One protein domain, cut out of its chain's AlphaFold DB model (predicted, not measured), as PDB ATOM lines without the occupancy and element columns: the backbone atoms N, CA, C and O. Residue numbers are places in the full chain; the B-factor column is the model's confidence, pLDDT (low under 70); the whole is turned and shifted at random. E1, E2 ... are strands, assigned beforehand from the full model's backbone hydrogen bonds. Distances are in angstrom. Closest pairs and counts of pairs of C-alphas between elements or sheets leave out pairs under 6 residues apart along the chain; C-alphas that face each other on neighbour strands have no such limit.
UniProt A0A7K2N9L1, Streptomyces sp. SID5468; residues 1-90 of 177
ATOM      1  N   MET A   1     -11.166   8.339  39.492       87.56
ATOM      2  CA  MET A   1     -10.773   9.701  39.088       87.56
ATOM      3  C   MET A   1     -10.954   9.779  37.590       87.56
ATOM      4  O   MET A   1     -10.495   8.877  36.887       87.56
ATOM      5  N   ARG A   2     -11.663  10.813  37.139       94.62
ATOM      6  CA  ARG A   2     -11.897  11.077  35.724       94.62
ATOM      7  C   ARG A   2     -10.629  11.602  35.086       94.62
ATOM      8  O   ARG A   2      -9.898  12.373  35.701       94.62
ATOM      9  N   GLN A   3     -10.409  11.190  33.849       96.38
ATOM     10  CA  GLN A   3      -9.270  11.623  33.055       96.38
ATOM     11  C   GLN A   3      -9.705  12.645  32.012       96.38
ATOM     12  O   GLN A   3     -10.830  12.565  31.510       96.38
ATOM     13  N   LEU A   4      -8.820  13.591  31.696       97.25
ATOM     14  CA  LEU A   4      -9.059  14.575  30.643       97.25
ATOM     15  C   LEU A   4      -8.652  13.989  29.285       97.25
ATOM     16  O   LEU A   4      -7.615  13.330  29.176       97.25
ATOM     17  N   PHE A   5      -9.456  14.256  28.264       97.81
ATOM     18  CA  PHE A   5      -9.258  13.855  26.873       97.81
ATOM     19  C   PHE A   5      -9.488  15.050  25.948       97.81
ATOM     20  O   PHE A   5     -10.186  15.996  26.317       97.81
ATOM     21  N   GLY A   6      -8.963  14.971  24.725       96.75
ATOM     22  CA  GLY A   6      -9.127  16.025  23.730       96.75
ATOM     23  C   GLY A   6      -8.358  17.298  24.087       96.75
ATOM     24  O   GLY A   6      -7.531  17.330  25.002       96.75
ATOM     25  N   GLY A   7      -8.650  18.378  23.363       95.00
ATOM     26  CA  GLY A   7      -8.065  19.693  23.611       95.00
ATOM     27  C   GLY A   7      -6.588  19.828  23.237       95.00
ATOM     28  O   GLY A   7      -6.020  20.902  23.444       95.00
ATOM     29  N   THR A   8      -5.954  18.795  22.672       95.12
ATOM     30  CA  THR A   8      -4.586  18.906  22.156       95.12
ATOM     31  C   THR A   8      -4.570  19.403  20.714       95.12
ATOM     32  O   THR A   8      -5.580  19.431  20.010       95.12
ATOM     33  N   ALA A   9      -3.380  19.762  20.232       94.31
ATOM     34  CA  ALA A   9      -3.175  20.147  18.839       94.31
ATOM     35  C   ALA A   9      -3.353  18.991  17.836       94.31
ATOM     36  O   ALA A   9      -3.235  19.230  16.636       94.31
ATOM     37  N   SER A  10      -3.592  17.764  18.309       94.31
ATOM     38  CA  SER A  10      -3.726  16.552  17.497       94.31
ATOM     39  C   SER A  10      -5.152  15.999  17.459       94.31
ATOM     40  O   SER A  10      -5.403  15.067  16.702       94.31
ATOM     41  N   ASP A  11      -6.084  16.572  18.226       96.75
ATOM     42  CA  ASP A  11      -7.439  16.035  18.356       96.75
ATOM     43  C   ASP A  11      -8.417  16.805  17.464       96.75
ATOM     44  O   ASP A  11      -8.836  17.924  17.781       96.75
ATOM     45  N   PHE A  12      -8.808  16.188  16.348       96.62
ATOM     46  CA  PHE A  12      -9.731  16.765  15.370       96.62
ATOM     47  C   PHE A  12     -10.872  15.811  15.038       96.62
ATOM     48  O   PHE A  12     -10.691  14.596  14.984       96.62
ATOM     49  N   ALA A  13     -12.044  16.377  14.767       97.25
ATOM     50  CA  ALA A  13     -13.086  15.676  14.037       97.25
ATOM     51  C   ALA A  13     -12.742  15.709  12.546       97.25
ATOM     52  O   ALA A  13     -12.585  16.792  11.976       97.25
ATOM     53  N   GLU A  14     -12.644  14.539  11.921       96.12
ATOM     54  CA  GLU A  14     -12.321  14.386  10.502       96.12
ATOM     55  C   GLU A  14     -13.368  13.523   9.791       96.12
ATOM     56  O   GLU A  14     -14.000  12.655  10.400       96.12
ATOM     57  N   ASP A  15     -13.564  13.776   8.498       94.56
ATOM     58  CA  ASP A  15     -14.336  12.906   7.617       94.56
ATOM     59  C   ASP A  15     -13.481  11.742   7.073       94.56
ATOM     60  O   ASP A  15     -12.282  11.635   7.330       94.56
ATOM     61  N   ALA A  16     -14.091  10.855   6.282       92.81
ATOM     62  CA  ALA A  16     -13.397   9.700   5.705       92.81
ATOM     63  C   ALA A  16     -12.265  10.070   4.720       92.81
ATOM     64  O   ALA A  16     -11.474   9.203   4.350       92.81
ATOM     65  N   ALA A  17     -12.189  11.331   4.281       94.19
ATOM     66  CA  ALA A  17     -11.118  11.851   3.437       94.19
ATOM     67  C   ALA A  17     -10.011  12.558   4.248       94.19
ATOM     68  O   ALA A  17      -9.047  13.038   3.651       94.19
ATOM     69  N   GLY A  18     -10.131  12.622   5.581       90.75
ATOM     70  CA  GLY A  18      -9.200  13.330   6.466       90.75
ATOM     71  C   GLY A  18      -9.424  14.844   6.508       90.75
ATOM     72  O   GLY A  18      -8.554  15.592   6.956       90.75
ATOM     73  N   THR A  19     -10.565  15.337   6.016       95.69
ATOM     74  CA  THR A  19     -10.901  16.763   6.097       95.69
ATOM     75  C   THR A  19     -11.488  17.063   7.464       95.69
ATOM     76  O   THR A  19     -12.384  16.359   7.925       95.69
ATOM     77  N   ARG A  20     -11.034  18.142   8.108       96.50
ATOM     78  CA  ARG A  20     -11.605  18.587   9.386       96.50
ATOM     79  C   ARG A  20     -13.073  18.975   9.231       96.50
ATOM     80  O   ARG A  20     -13.423  19.684   8.289       96.50
ATOM     81  N   VAL A  21     -13.896  18.596  10.206       97.44
ATOM     82  CA  VAL A  21     -15.346  18.839  10.206       97.44
ATOM     83  C   VAL A  21     -15.744  19.718  11.401       97.44
ATOM     84  O   VAL A  21     -16.036  19.209  12.487       97.44
ATOM     85  N   PRO A  22     -15.757  21.055  11.241       98.00
ATOM     86  CA  PRO A  22     -16.259  21.970  12.262       98.00
ATOM     87  C   PRO A  22     -17.697  21.670  12.686       98.00
ATOM     88  O   PRO A  22     -18.553  21.402  11.844       98.00
ATOM     89  N   GLY A  23     -17.979  21.757  13.987       97.62
ATOM     90  CA  GLY A  23     -19.328  21.546  14.524       97.62
ATOM     91  C   GLY A  23     -19.834  20.101  14.472       97.62
ATOM     92  O   GLY A  23     -20.999  19.864  14.794       97.62
ATOM     93  N   ALA A  24     -18.998  19.133  14.080       97.81
ATOM     94  CA  ALA A  24     -19.375  17.724  14.081       97.81
ATOM     95  C   ALA A  24     -19.784  17.267  15.488       97.81
ATOM     96  O   ALA A  24     -19.104  17.568  16.473       97.81
ATOM     97  N   ILE A  25     -20.883  16.518  15.574       97.44
ATOM     98  CA  ILE A  25     -21.352  15.906  16.820       97.44
ATOM     99  C   ILE A  25     -20.759  14.505  16.909       97.44
ATOM    100  O   ILE A  25     -20.981  13.669  16.036       97.44
ATOM    101  N   GLY A  26     -20.001  14.272  17.973       95.75
ATOM    102  CA  GLY A  26     -19.314  13.032  18.262       95.75
ATOM    103  C   GLY A  26     -20.023  12.185  19.313       95.75
ATOM    104  O   GLY A  26     -20.685  12.690  20.224       95.75
ATOM    105  N   THR A  27     -19.829  10.876  19.205       96.94
ATOM    106  CA  THR A  27     -20.186   9.886  20.232       96.94
ATOM    107  C   THR A  27     -18.925   9.244  20.799       96.94
ATOM    108  O   THR A  27     -17.905   9.175  20.117       96.94
ATOM    109  N   VAL A  28     -18.977   8.795  22.055       97.81
ATOM    110  CA  VAL A  28     -17.815   8.292  22.803       97.81
ATOM    111  C   VAL A  28     -18.063   6.852  23.244       97.81
ATOM    112  O   VAL A  28     -19.155   6.544  23.706       97.81
ATOM    113  N   TRP A  29     -17.075   5.971  23.115       98.19
ATOM    114  CA  TRP A  29     -17.238   4.518  23.221       98.19
ATOM    115  C   TRP A  29     -16.113   3.854  24.023       98.19
ATOM    116  O   TRP A  29     -14.982   4.347  24.046       98.19
ATOM    117  N   ASP A  30     -16.416   2.695  24.617       97.81
ATOM    118  CA  ASP A  30     -15.467   1.853  25.367       97.81
ATOM    119  C   ASP A  30     -14.557   0.978  24.483       97.81
ATOM    120  O   ASP A  30     -13.649   0.309  24.979       97.81
ATOM    121  N   GLY A  31     -14.768   1.000  23.165       98.06
ATOM    122  CA  GLY A  31     -14.013   0.185  22.226       98.06
ATOM    123  C   GLY A  31     -14.251   0.530  20.751       98.06
ATOM    124  O   GLY A  31     -15.220   1.207  20.390       98.06
ATOM    125  N   PRO A  32     -13.391   0.019  19.852       97.50
ATOM    126  CA  PRO A  32     -13.496   0.276  18.416       97.50
ATOM    127  C   PRO A  32     -14.548  -0.598  17.714       97.50
ATOM    128  O   PRO A  32     -14.916  -0.317  16.579       97.50
ATOM    129  N   SER A  33     -15.009  -1.683  18.346       96.88
ATOM    130  CA  SER A  33     -15.851  -2.703  17.707       96.88
ATOM    131  C   SER A  33     -17.330  -2.328  17.706       96.88
ATOM    132  O   SER A  33     -17.813  -1.666  18.614       96.88
ATOM    133  N   THR A  34     -18.113  -2.833  16.758       94.00
ATOM    134  CA  THR A  34     -19.563  -2.562  16.689       94.00
ATOM    135  C   THR A  34     -20.356  -2.962  17.944       94.00
ATOM    136  O   THR A  34     -21.448  -2.443  18.142       94.00
ATOM    137  N   GLY A  35     -19.817  -3.838  18.803       96.38
ATOM    138  CA  GLY A  35     -20.417  -4.227  20.088       96.38
ATOM    139  C   GLY A  35     -20.027  -3.357  21.292       96.38
ATOM    140  O   GLY A  35     -20.493  -3.630  22.399       96.38
ATOM    141  N   ALA A  36     -19.171  -2.350  21.099       97.75
ATOM    142  CA  ALA A  36     -18.751  -1.427  22.152       97.75
ATOM    143  C   ALA A  36     -19.942  -0.673  22.755       97.75
ATOM    144  O   ALA A  36     -20.896  -0.329  22.049       97.75
ATOM    145  N   GLN A  37     -19.853  -0.367  24.043       97.75
ATOM    146  CA  GLN A  37     -20.844   0.432  24.748       97.75
ATOM    147  C   GLN A  37     -20.506   1.915  24.649       97.75
ATOM    148  O   GLN A  37     -19.346   2.325  24.729       97.75
ATOM    149  N   GLN A  38     -21.542   2.728  24.458       97.06
ATOM    150  CA  GLN A  38     -21.384   4.172  24.429       97.06
ATOM    151  C   GLN A  38     -21.224   4.699  25.856       97.06
ATOM    152  O   GLN A  38     -22.032   4.396  26.736       97.06
ATOM    153  N   TYR A  39     -20.223   5.544  26.071       97.19
ATOM    154  CA  TYR A  39     -20.134   6.360  27.269       97.19
ATOM    155  C   TYR A  39     -21.026   7.591  27.128       97.19
ATOM    156  O   TYR A  39     -20.895   8.382  26.193       97.19
ATOM    157  N   THR A  40     -21.929   7.756  28.089       95.88
ATOM    158  CA  THR A  40     -22.796   8.936  28.232       95.88
ATOM    159  C   THR A  40     -22.434   9.775  29.456       95.88
ATOM    160  O   THR A  40     -22.893  10.906  29.588       95.88
ATOM    161  N   ASP A  41     -21.589   9.236  30.336       95.81
ATOM    162  CA  ASP A  41     -21.068   9.918  31.512       95.81
ATOM    163  C   ASP A  41     -19.835  10.761  31.154       95.81
ATOM    164  O   ASP A  41     -18.691  10.371  31.395       95.81
ATOM    165  N   LEU A  42     -20.079  11.913  30.532       97.62
ATOM    166  CA  LEU A  42     -19.051  12.877  30.151       97.62
ATOM    167  C   LEU A  42     -19.279  14.200  30.880       97.62
ATOM    168  O   LEU A  42     -20.420  14.589  31.148       97.62
ATOM    169  N   THR A  43     -18.203  14.932  31.153       98.19
ATOM    170  CA  THR A  43     -18.294  16.305  31.665       98.19
ATOM    171  C   THR A  43     -17.371  17.246  30.904       98.19
ATOM    172  O   THR A  43     -16.336  16.853  30.371       98.19
ATOM    173  N   THR A  44     -17.738  18.521  30.869       96.31
ATOM    174  CA  THR A  44     -16.865  19.620  30.432       96.31
ATOM    175  C   THR A  44     -15.626  19.726  31.323       96.31
ATOM    176  O   THR A  44     -15.595  19.158  32.418       96.31
ATOM    177  N   ALA A  45     -14.618  20.481  30.878       92.44
ATOM    178  CA  ALA A  45     -13.424  20.773  31.676       92.44
ATOM    179  C   ALA A  45     -13.747  21.453  33.027       92.44
ATOM    180  O   ALA A  45     -13.017  21.261  33.992       92.44
ATOM    181  N   ASP A  46     -14.875  22.165  33.118       94.06
ATOM    182  CA  ASP A  46     -15.356  22.801  34.352       94.06
ATOM    183  C   ASP A  46     -16.205  21.859  35.234       94.06
ATOM    184  O   ASP A  46     -16.725  22.261  36.274       94.06
ATOM    185  N   GLY A  47     -16.389  20.599  34.822       92.81
ATOM    186  CA  GLY A  47     -17.132  19.581  35.572       92.81
ATOM    187  C   GLY A  47     -18.646  19.562  35.336       92.81
ATOM    188  O   GLY A  47     -19.335  18.714  35.901       92.81
ATOM    189  N   ALA A  48     -19.191  20.435  34.482       96.56
ATOM    190  CA  ALA A  48     -20.608  20.380  34.115       96.56
ATOM    191  C   ALA A  48     -20.909  19.154  33.224       96.56
ATOM    192  O   ALA A  48     -20.090  18.860  32.346       96.56
ATOM    193  N   PRO A  49     -22.061  18.470  33.380       97.12
ATOM    194  CA  PRO A  49     -22.458  17.356  32.516       97.12
ATOM    195  C   PRO A  49     -22.430  17.715  31.026       97.12
ATOM    196  O   PRO A  49     -22.890  18.784  30.625       97.12
ATOM    197  N   MET A  50     -21.912  16.803  30.207       95.62
ATOM    198  CA  MET A  50     -21.816  16.938  28.757       95.62
ATOM    199  C   MET A  50     -22.612  15.818  28.085       95.62
ATOM    200  O   MET A  50     -22.280  14.645  28.212       95.62
ATOM    201  N   TYR A  51     -23.655  16.184  27.340       87.75
ATOM    202  CA  TYR A  51     -24.533  15.220  26.659       87.75
ATOM    203  C   TYR A  51     -24.156  14.976  25.195       87.75
ATOM    204  O   TYR A  51     -24.577  13.986  24.600       87.75
ATOM    205  N   GLN A  52     -23.380  15.887  24.611       89.69
ATOM    206  CA  GLN A  52     -22.864  15.798  23.252       89.69
ATOM    207  C   GLN A  52     -21.442  16.338  23.234       89.69
ATOM    208  O   GLN A  52     -21.177  17.413  23.774       89.69
ATOM    209  N   LEU A  53     -20.543  15.597  22.594       96.75
ATOM    210  CA  LEU A  53     -19.213  16.086  22.273       96.75
ATOM    211  C   LEU A  53     -19.299  16.784  20.918       96.75
ATOM    212  O   LEU A  53     -19.614  16.141  19.926       96.75
ATOM    213  N   THR A  54     -19.043  18.086  20.852       97.69
ATOM    214  CA  THR A  54     -19.120  18.840  19.593       97.69
ATOM    215  C   THR A  54     -17.764  19.437  19.263       97.69
ATOM    216  O   THR A  54     -17.168  20.108  20.104       97.69
ATOM    217  N   ALA A  55     -17.277  19.196  18.046       97.81
ATOM    218  CA  ALA A  55     -16.049  19.813  17.565       97.81
ATOM    219  C   ALA A  55     -16.217  21.336  17.427       97.81
ATOM    220  O   ALA A  55     -17.292  21.824  17.070       97.81
ATOM    221  N   ASP A  56     -15.157  22.099  17.690       96.69
ATOM    222  CA  ASP A  56     -15.195  23.560  17.625       96.69
ATOM    223  C   ASP A  56     -15.352  24.086  16.178       96.69
ATOM    224  O   ASP A  56     -15.419  23.337  15.199       96.69
ATOM    225  N   SER A  57     -15.383  25.414  16.027       97.69
ATOM    226  CA  SER A  57     -15.495  26.097  14.723       97.69
ATOM    227  C   SER A  57     -14.347  25.818  13.739       97.69
ATOM    228  O   SER A  57     -14.443  26.170  12.565       97.69
ATOM    229  N   ARG A  58     -13.266  25.182  14.192       96.69
ATOM    230  CA  ARG A  58     -12.097  24.788  13.397       96.69
ATOM    231  C   ARG A  58     -11.954  23.261  13.307       96.69
ATOM    232  O   ARG A  58     -10.980  22.786  12.723       96.69
ATOM    233  N   GLY A  59     -12.901  22.508  13.869       97.25
ATOM    234  CA  GLY A  59     -12.903  21.048  13.906       97.25
ATOM    235  C   GLY A  59     -12.061  20.436  15.027       97.25
ATOM    236  O   GLY A  59     -11.850  19.229  14.998       97.25
ATOM    237  N   PHE A  60     -11.567  21.212  15.999       97.81
ATOM    238  CA  PHE A  60     -10.870  20.642  17.159       97.81
ATOM    239  C   PHE A  60     -11.858  19.962  18.099       97.81
ATOM    240  O   PHE A  60     -12.944  20.483  18.362       97.81
ATOM    241  N   VAL A  61     -11.445  18.841  18.677       97.50
ATOM    242  CA  VAL A  61     -12.173  18.216  19.780       97.50
ATOM    243  C   VAL A  61     -11.869  19.008  21.058       97.50
ATOM    244  O   VAL A  61     -10.697  19.106  21.433       97.50
ATOM    245  N   PRO A  62     -12.871  19.601  21.739       96.75
ATOM    246  CA  PRO A  62     -12.631  20.333  22.979       96.75
ATOM    247  C   PRO A  62     -12.132  19.394  24.081       96.75
ATOM    248  O   PRO A  62     -12.343  18.185  24.017       96.75
ATOM    249  N   ALA A  63     -11.498  19.949  25.114       97.12
ATOM    250  CA  ALA A  63     -11.142  19.176  26.298       97.12
ATOM    251  C   ALA A  63     -12.404  18.747  27.067       97.12
ATOM    252  O   ALA A  63     -13.312  19.555  27.295       97.12
ATOM    253  N   PHE A  64     -12.454  17.491  27.495       97.75
ATOM    254  CA  PHE A  64     -13.556  16.941  28.282       97.75
ATOM    255  C   PHE A  64     -13.067  15.822  29.199       97.75
ATOM    256  O   PHE A  64     -12.041  15.191  28.945       97.75
ATOM    257  N   PHE A  65     -13.815  15.558  30.265       98.00
ATOM    258  CA  PHE A  65     -13.559  14.437  31.157       98.00
ATOM    259  C   PHE A  65     -14.436  13.245  30.786       98.00
ATOM    260  O   PHE A  65     -15.654  13.374  30.633       98.00
ATOM    261  N   GLY A  66     -13.802  12.078  30.669       96.94
ATOM    262  CA  GLY A  66     -14.492  10.800  30.505       96.94
ATOM    263  C   GLY A  66     -14.970  10.200  31.836       96.94
ATOM    264  O   GLY A  66     -14.836  10.834  32.890       96.94
ATOM    265  N   PRO A  67     -15.493   8.963  31.807       96.25
ATOM    266  CA  PRO A  67     -15.842   8.215  33.012       96.25
ATOM    267  C   PRO A  67     -14.629   7.924  33.907       96.25
ATOM    268  O   PRO A  67     -13.469   7.995  33.487       96.25
ATOM    269  N   ASP A  68     -14.898   7.546  35.156       95.62
ATOM    270  CA  ASP A  68     -13.859   7.149  36.106       95.62
ATOM    271  C   ASP A  68     -13.091   5.899  35.648       95.62
ATOM    272  O   ASP A  68     -13.679   4.897  35.245       95.62
ATOM    273  N   GLY A  69     -11.761   5.936  35.777       93.44
ATOM    274  CA  GLY A  69     -10.895   4.773  35.533       93.44
ATOM    275  C   GLY A  69     -10.627   4.453  34.057       93.44
ATOM    276  O   GLY A  69      -9.962   3.461  33.766       93.44
ATOM    277  N   VAL A  70     -11.106   5.284  33.130       96.06
ATOM    278  CA  VAL A  70     -10.868   5.132  31.690       96.06
ATOM    279  C   VAL A  70      -9.618   5.914  31.285       96.06
ATOM    280  O   VAL A  70      -9.535   7.113  31.521       96.06
ATOM    281  N   GLU A  71      -8.651   5.249  30.649       95.50
ATOM    282  CA  GLU A  71      -7.392   5.861  30.160       95.50
ATOM    283  C   GLU A  71      -7.371   6.067  28.640       95.50
ATOM    284  O   GLU A  71      -6.587   6.849  28.098       95.50
ATOM    285  N   ARG A  72      -8.234   5.328  27.945       97.31
ATOM    286  CA  ARG A  72      -8.410   5.360  26.500       97.31
ATOM    287  C   ARG A  72      -9.880   5.168  26.196       97.31
ATOM    288  O   ARG A  72     -10.517   4.290  26.770       97.31
ATOM    289  N   LEU A  73     -10.379   5.955  25.260       97.50
ATOM    290  CA  LEU A  73     -11.739   5.865  24.751       97.50
ATOM    291  C   LEU A  73     -11.728   6.026  23.233       97.50
ATOM    292  O   LEU A  73     -10.702   6.385  22.655       97.50
ATOM    293  N   TRP A  74     -12.861   5.771  22.589       98.06
ATOM    294  CA  TRP A  74     -13.010   5.922  21.146       98.06
ATOM    295  C   TRP A  74     -14.064   6.968  20.830       98.06
ATOM    296  O   TRP A  74     -15.187   6.868  21.313       98.06
ATOM    297  N   VAL A  75     -13.717   7.955  20.014       97.19
ATOM    298  CA  VAL A  75     -14.641   8.985  19.535       97.19
ATOM    299  C   VAL A  75     -15.021   8.715  18.087       97.19
ATOM    300  O   VAL A  75     -14.184   8.286  17.297       97.19
ATOM    301  N   ASP A  76     -16.279   8.954  17.742       95.94
ATOM    302  CA  ASP A  76     -16.787   8.837  16.376       95.94
ATOM    303  C   ASP A  76     -17.548  10.103  15.999       95.94
ATOM    304  O   ASP A  76     -18.576  10.404  16.609       95.94
ATOM    305  N   PHE A  77     -17.032  10.823  15.003       96.56
ATOM    306  CA  PHE A  77     -17.631  12.030  14.421       96.56
ATOM    307  C   PHE A  77     -18.287  11.769  13.049       96.56
ATOM    308  O   PHE A  77     -18.624  12.712  12.337       96.56
ATOM    309  N   GLY A  78     -18.475  10.501  12.668       93.06
ATOM    310  CA  GLY A  78     -19.155  10.072  11.441       93.06
ATOM    311  C   GLY A  78     -18.264   9.331  10.440       93.06
ATOM    312  O   GLY A  78     -18.785   8.682   9.536       93.06
ATOM    313  N   ALA A  79     -16.938   9.387  10.599       92.94
ATOM    314  CA  ALA A  79     -15.971   8.660   9.768       92.94
ATOM    315  C   ALA A  79     -15.523   7.319  10.376       92.94
ATOM    316  O   ALA A  79     -14.732   6.594   9.769       92.94
ATOM    317  N   GLY A  80     -16.031   6.980  11.562       93.31
ATOM    318  CA  GLY A  80     -15.627   5.815  12.331       93.31
ATOM    319  C   GLY A  80     -14.893   6.189  13.613       93.31
ATOM    320  O   GLY A  80     -14.604   7.350  13.907       93.31
ATOM    321  N   ARG A  81     -14.605   5.159  14.408       95.56
ATOM    322  CA  ARG A  81     -14.079   5.298  15.765       95.56
ATOM    323  C   ARG A  81     -12.565   5.453  15.791       95.56
ATOM    324  O   ARG A  81     -11.840   4.538  15.405       95.56
ATOM    325  N   VAL A  82     -12.101   6.558  16.363       95.69
ATOM    326  CA  VAL A  82     -10.683   6.867  16.578       95.69
ATOM    327  C   VAL A  82     -10.394   6.930  18.073       95.69
ATOM    328  O   VAL A  82     -11.191   7.451  18.849       95.69
ATOM    329  N   ALA A  83      -9.264   6.366  18.500       97.19
ATOM    330  CA  ALA A  83      -8.893   6.353  19.909       97.19
ATOM    331  C   ALA A  83      -8.361   7.719  20.365       97.19
ATOM    332  O   ALA A  83      -7.457   8.261  19.735       97.19
ATOM    333  N   LEU A  84      -8.840   8.205  21.510       97.50
ATOM    334  CA  LEU A  84      -8.174   9.249  22.289       97.50
ATOM    335  C   LEU A  84      -7.549   8.618  23.530       97.50
ATOM    336  O   LEU A  84      -8.142   7.748  24.173       97.50
ATOM    337  N   THR A  85      -6.347   9.071  23.868       96.81
ATOM    338  CA  THR A  85      -5.681   8.716  25.126       96.81
ATOM    339  C   THR A  85      -5.778   9.904  26.070       96.81
ATOM    340  O   THR A  85      -5.819  11.048  25.620       96.81
ATOM    341  N   SER A  86      -5.847   9.631  27.370       97.06
ATOM    342  CA  SER A  86      -5.847  10.678  28.383       97.06
ATOM    343  C   SER A  86      -4.624  11.593  28.251       97.06
ATOM    344  O   SER A  86      -3.500  11.121  28.065       97.06
ATOM    345  N   VAL A  87      -4.842  12.899  28.407       96.56
ATOM    346  CA  VAL A  87      -3.767  13.901  28.478       96.56
ATOM    347  C   VAL A  87      -3.245  14.099  29.903       96.56
ATOM    348  O   VAL A  87      -2.218  14.740  30.076       96.56
ATOM    349  N   THR A  88      -3.899  13.498  30.907       95.50
ATOM    350  CA  THR A  88      -3.569  13.639  32.336       95.50
ATOM    351  C   THR A  88      -2.620  12.560  32.871       95.50
ATOM    352  O   THR A  88      -2.432  12.404  34.081       95.50
ATOM    353  N   VAL A  89      -2.026  11.752  31.984       93.38
ATOM    354  CA  VAL A  89      -1.092  10.677  32.369       93.38
ATOM    355  C   VAL A  89       0.176  11.250  33.010       93.38
ATOM    356  O   VAL A  89       0.692  10.668  33.963       93.38
ATOM    357  N   GLY A  90       0.653  12.400  32.524       93.50
ATOM    358  CA  GLY A  90       1.841  13.072  33.052       93.50
ATOM    359  C   GLY A  90       1.645  13.569  34.484       93.50
ATOM    360  O   GLY A  90       2.433  13.216  35.357       93.50
TER     361      GLY A  90
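Overview. This is residues 1 to 90 of the 177 residues of a protein of Streptomyces sp. SID5468 (UniProt A0A7K2N9L1). Little of this compact body is regular structure: two small antiparallel sheets, E2 - E5 - E6 and E1 - E4 - E3, sit among long loops, and short pairings tie residues 38 to 39 and 53 to 54 to E2. The 90 printed residues include six named strands, E1 to E6 in order, and no named helix; the class is all strand, with 27 residues in named elements. The radius of gyration of the C-alphas is 12.0 A, the spans 35 by 30 by 25 A.

Along the chain. Find C-alpha 25 at (-21.352, 15.906, 16.820), where E2, residues 25 to 29, begins; E5 is residues 72 to 76, and E6 is residues 81 to 85, ending with C-alpha 85 at (-5.681, 8.716, 25.126). Elsewhere find E1, residues 2 to 5, E4, 64 to 68, and E3, 42 to 44.

Arrangement. Look within hydrogen-bond range: N 27 to O 76 for E2 and E5, 2.9 A; N 75 to O 82 in hairpin E5 and E6, 2.8 A; N 5 to O 64 for E1 and E4, 2.8 A; N 65 to O 43 in hairpin E3 and E4, 2.8 A. Between the sheets, the closest C-alphas of E1 and E6, Phe 5 and Thr 85, are 6.5 A apart.

Size, cuts and confidence. The printed part has no cut; three links, E1 to E2, E2 to E3 and E3 to E4, are long. No printed residue is under 70.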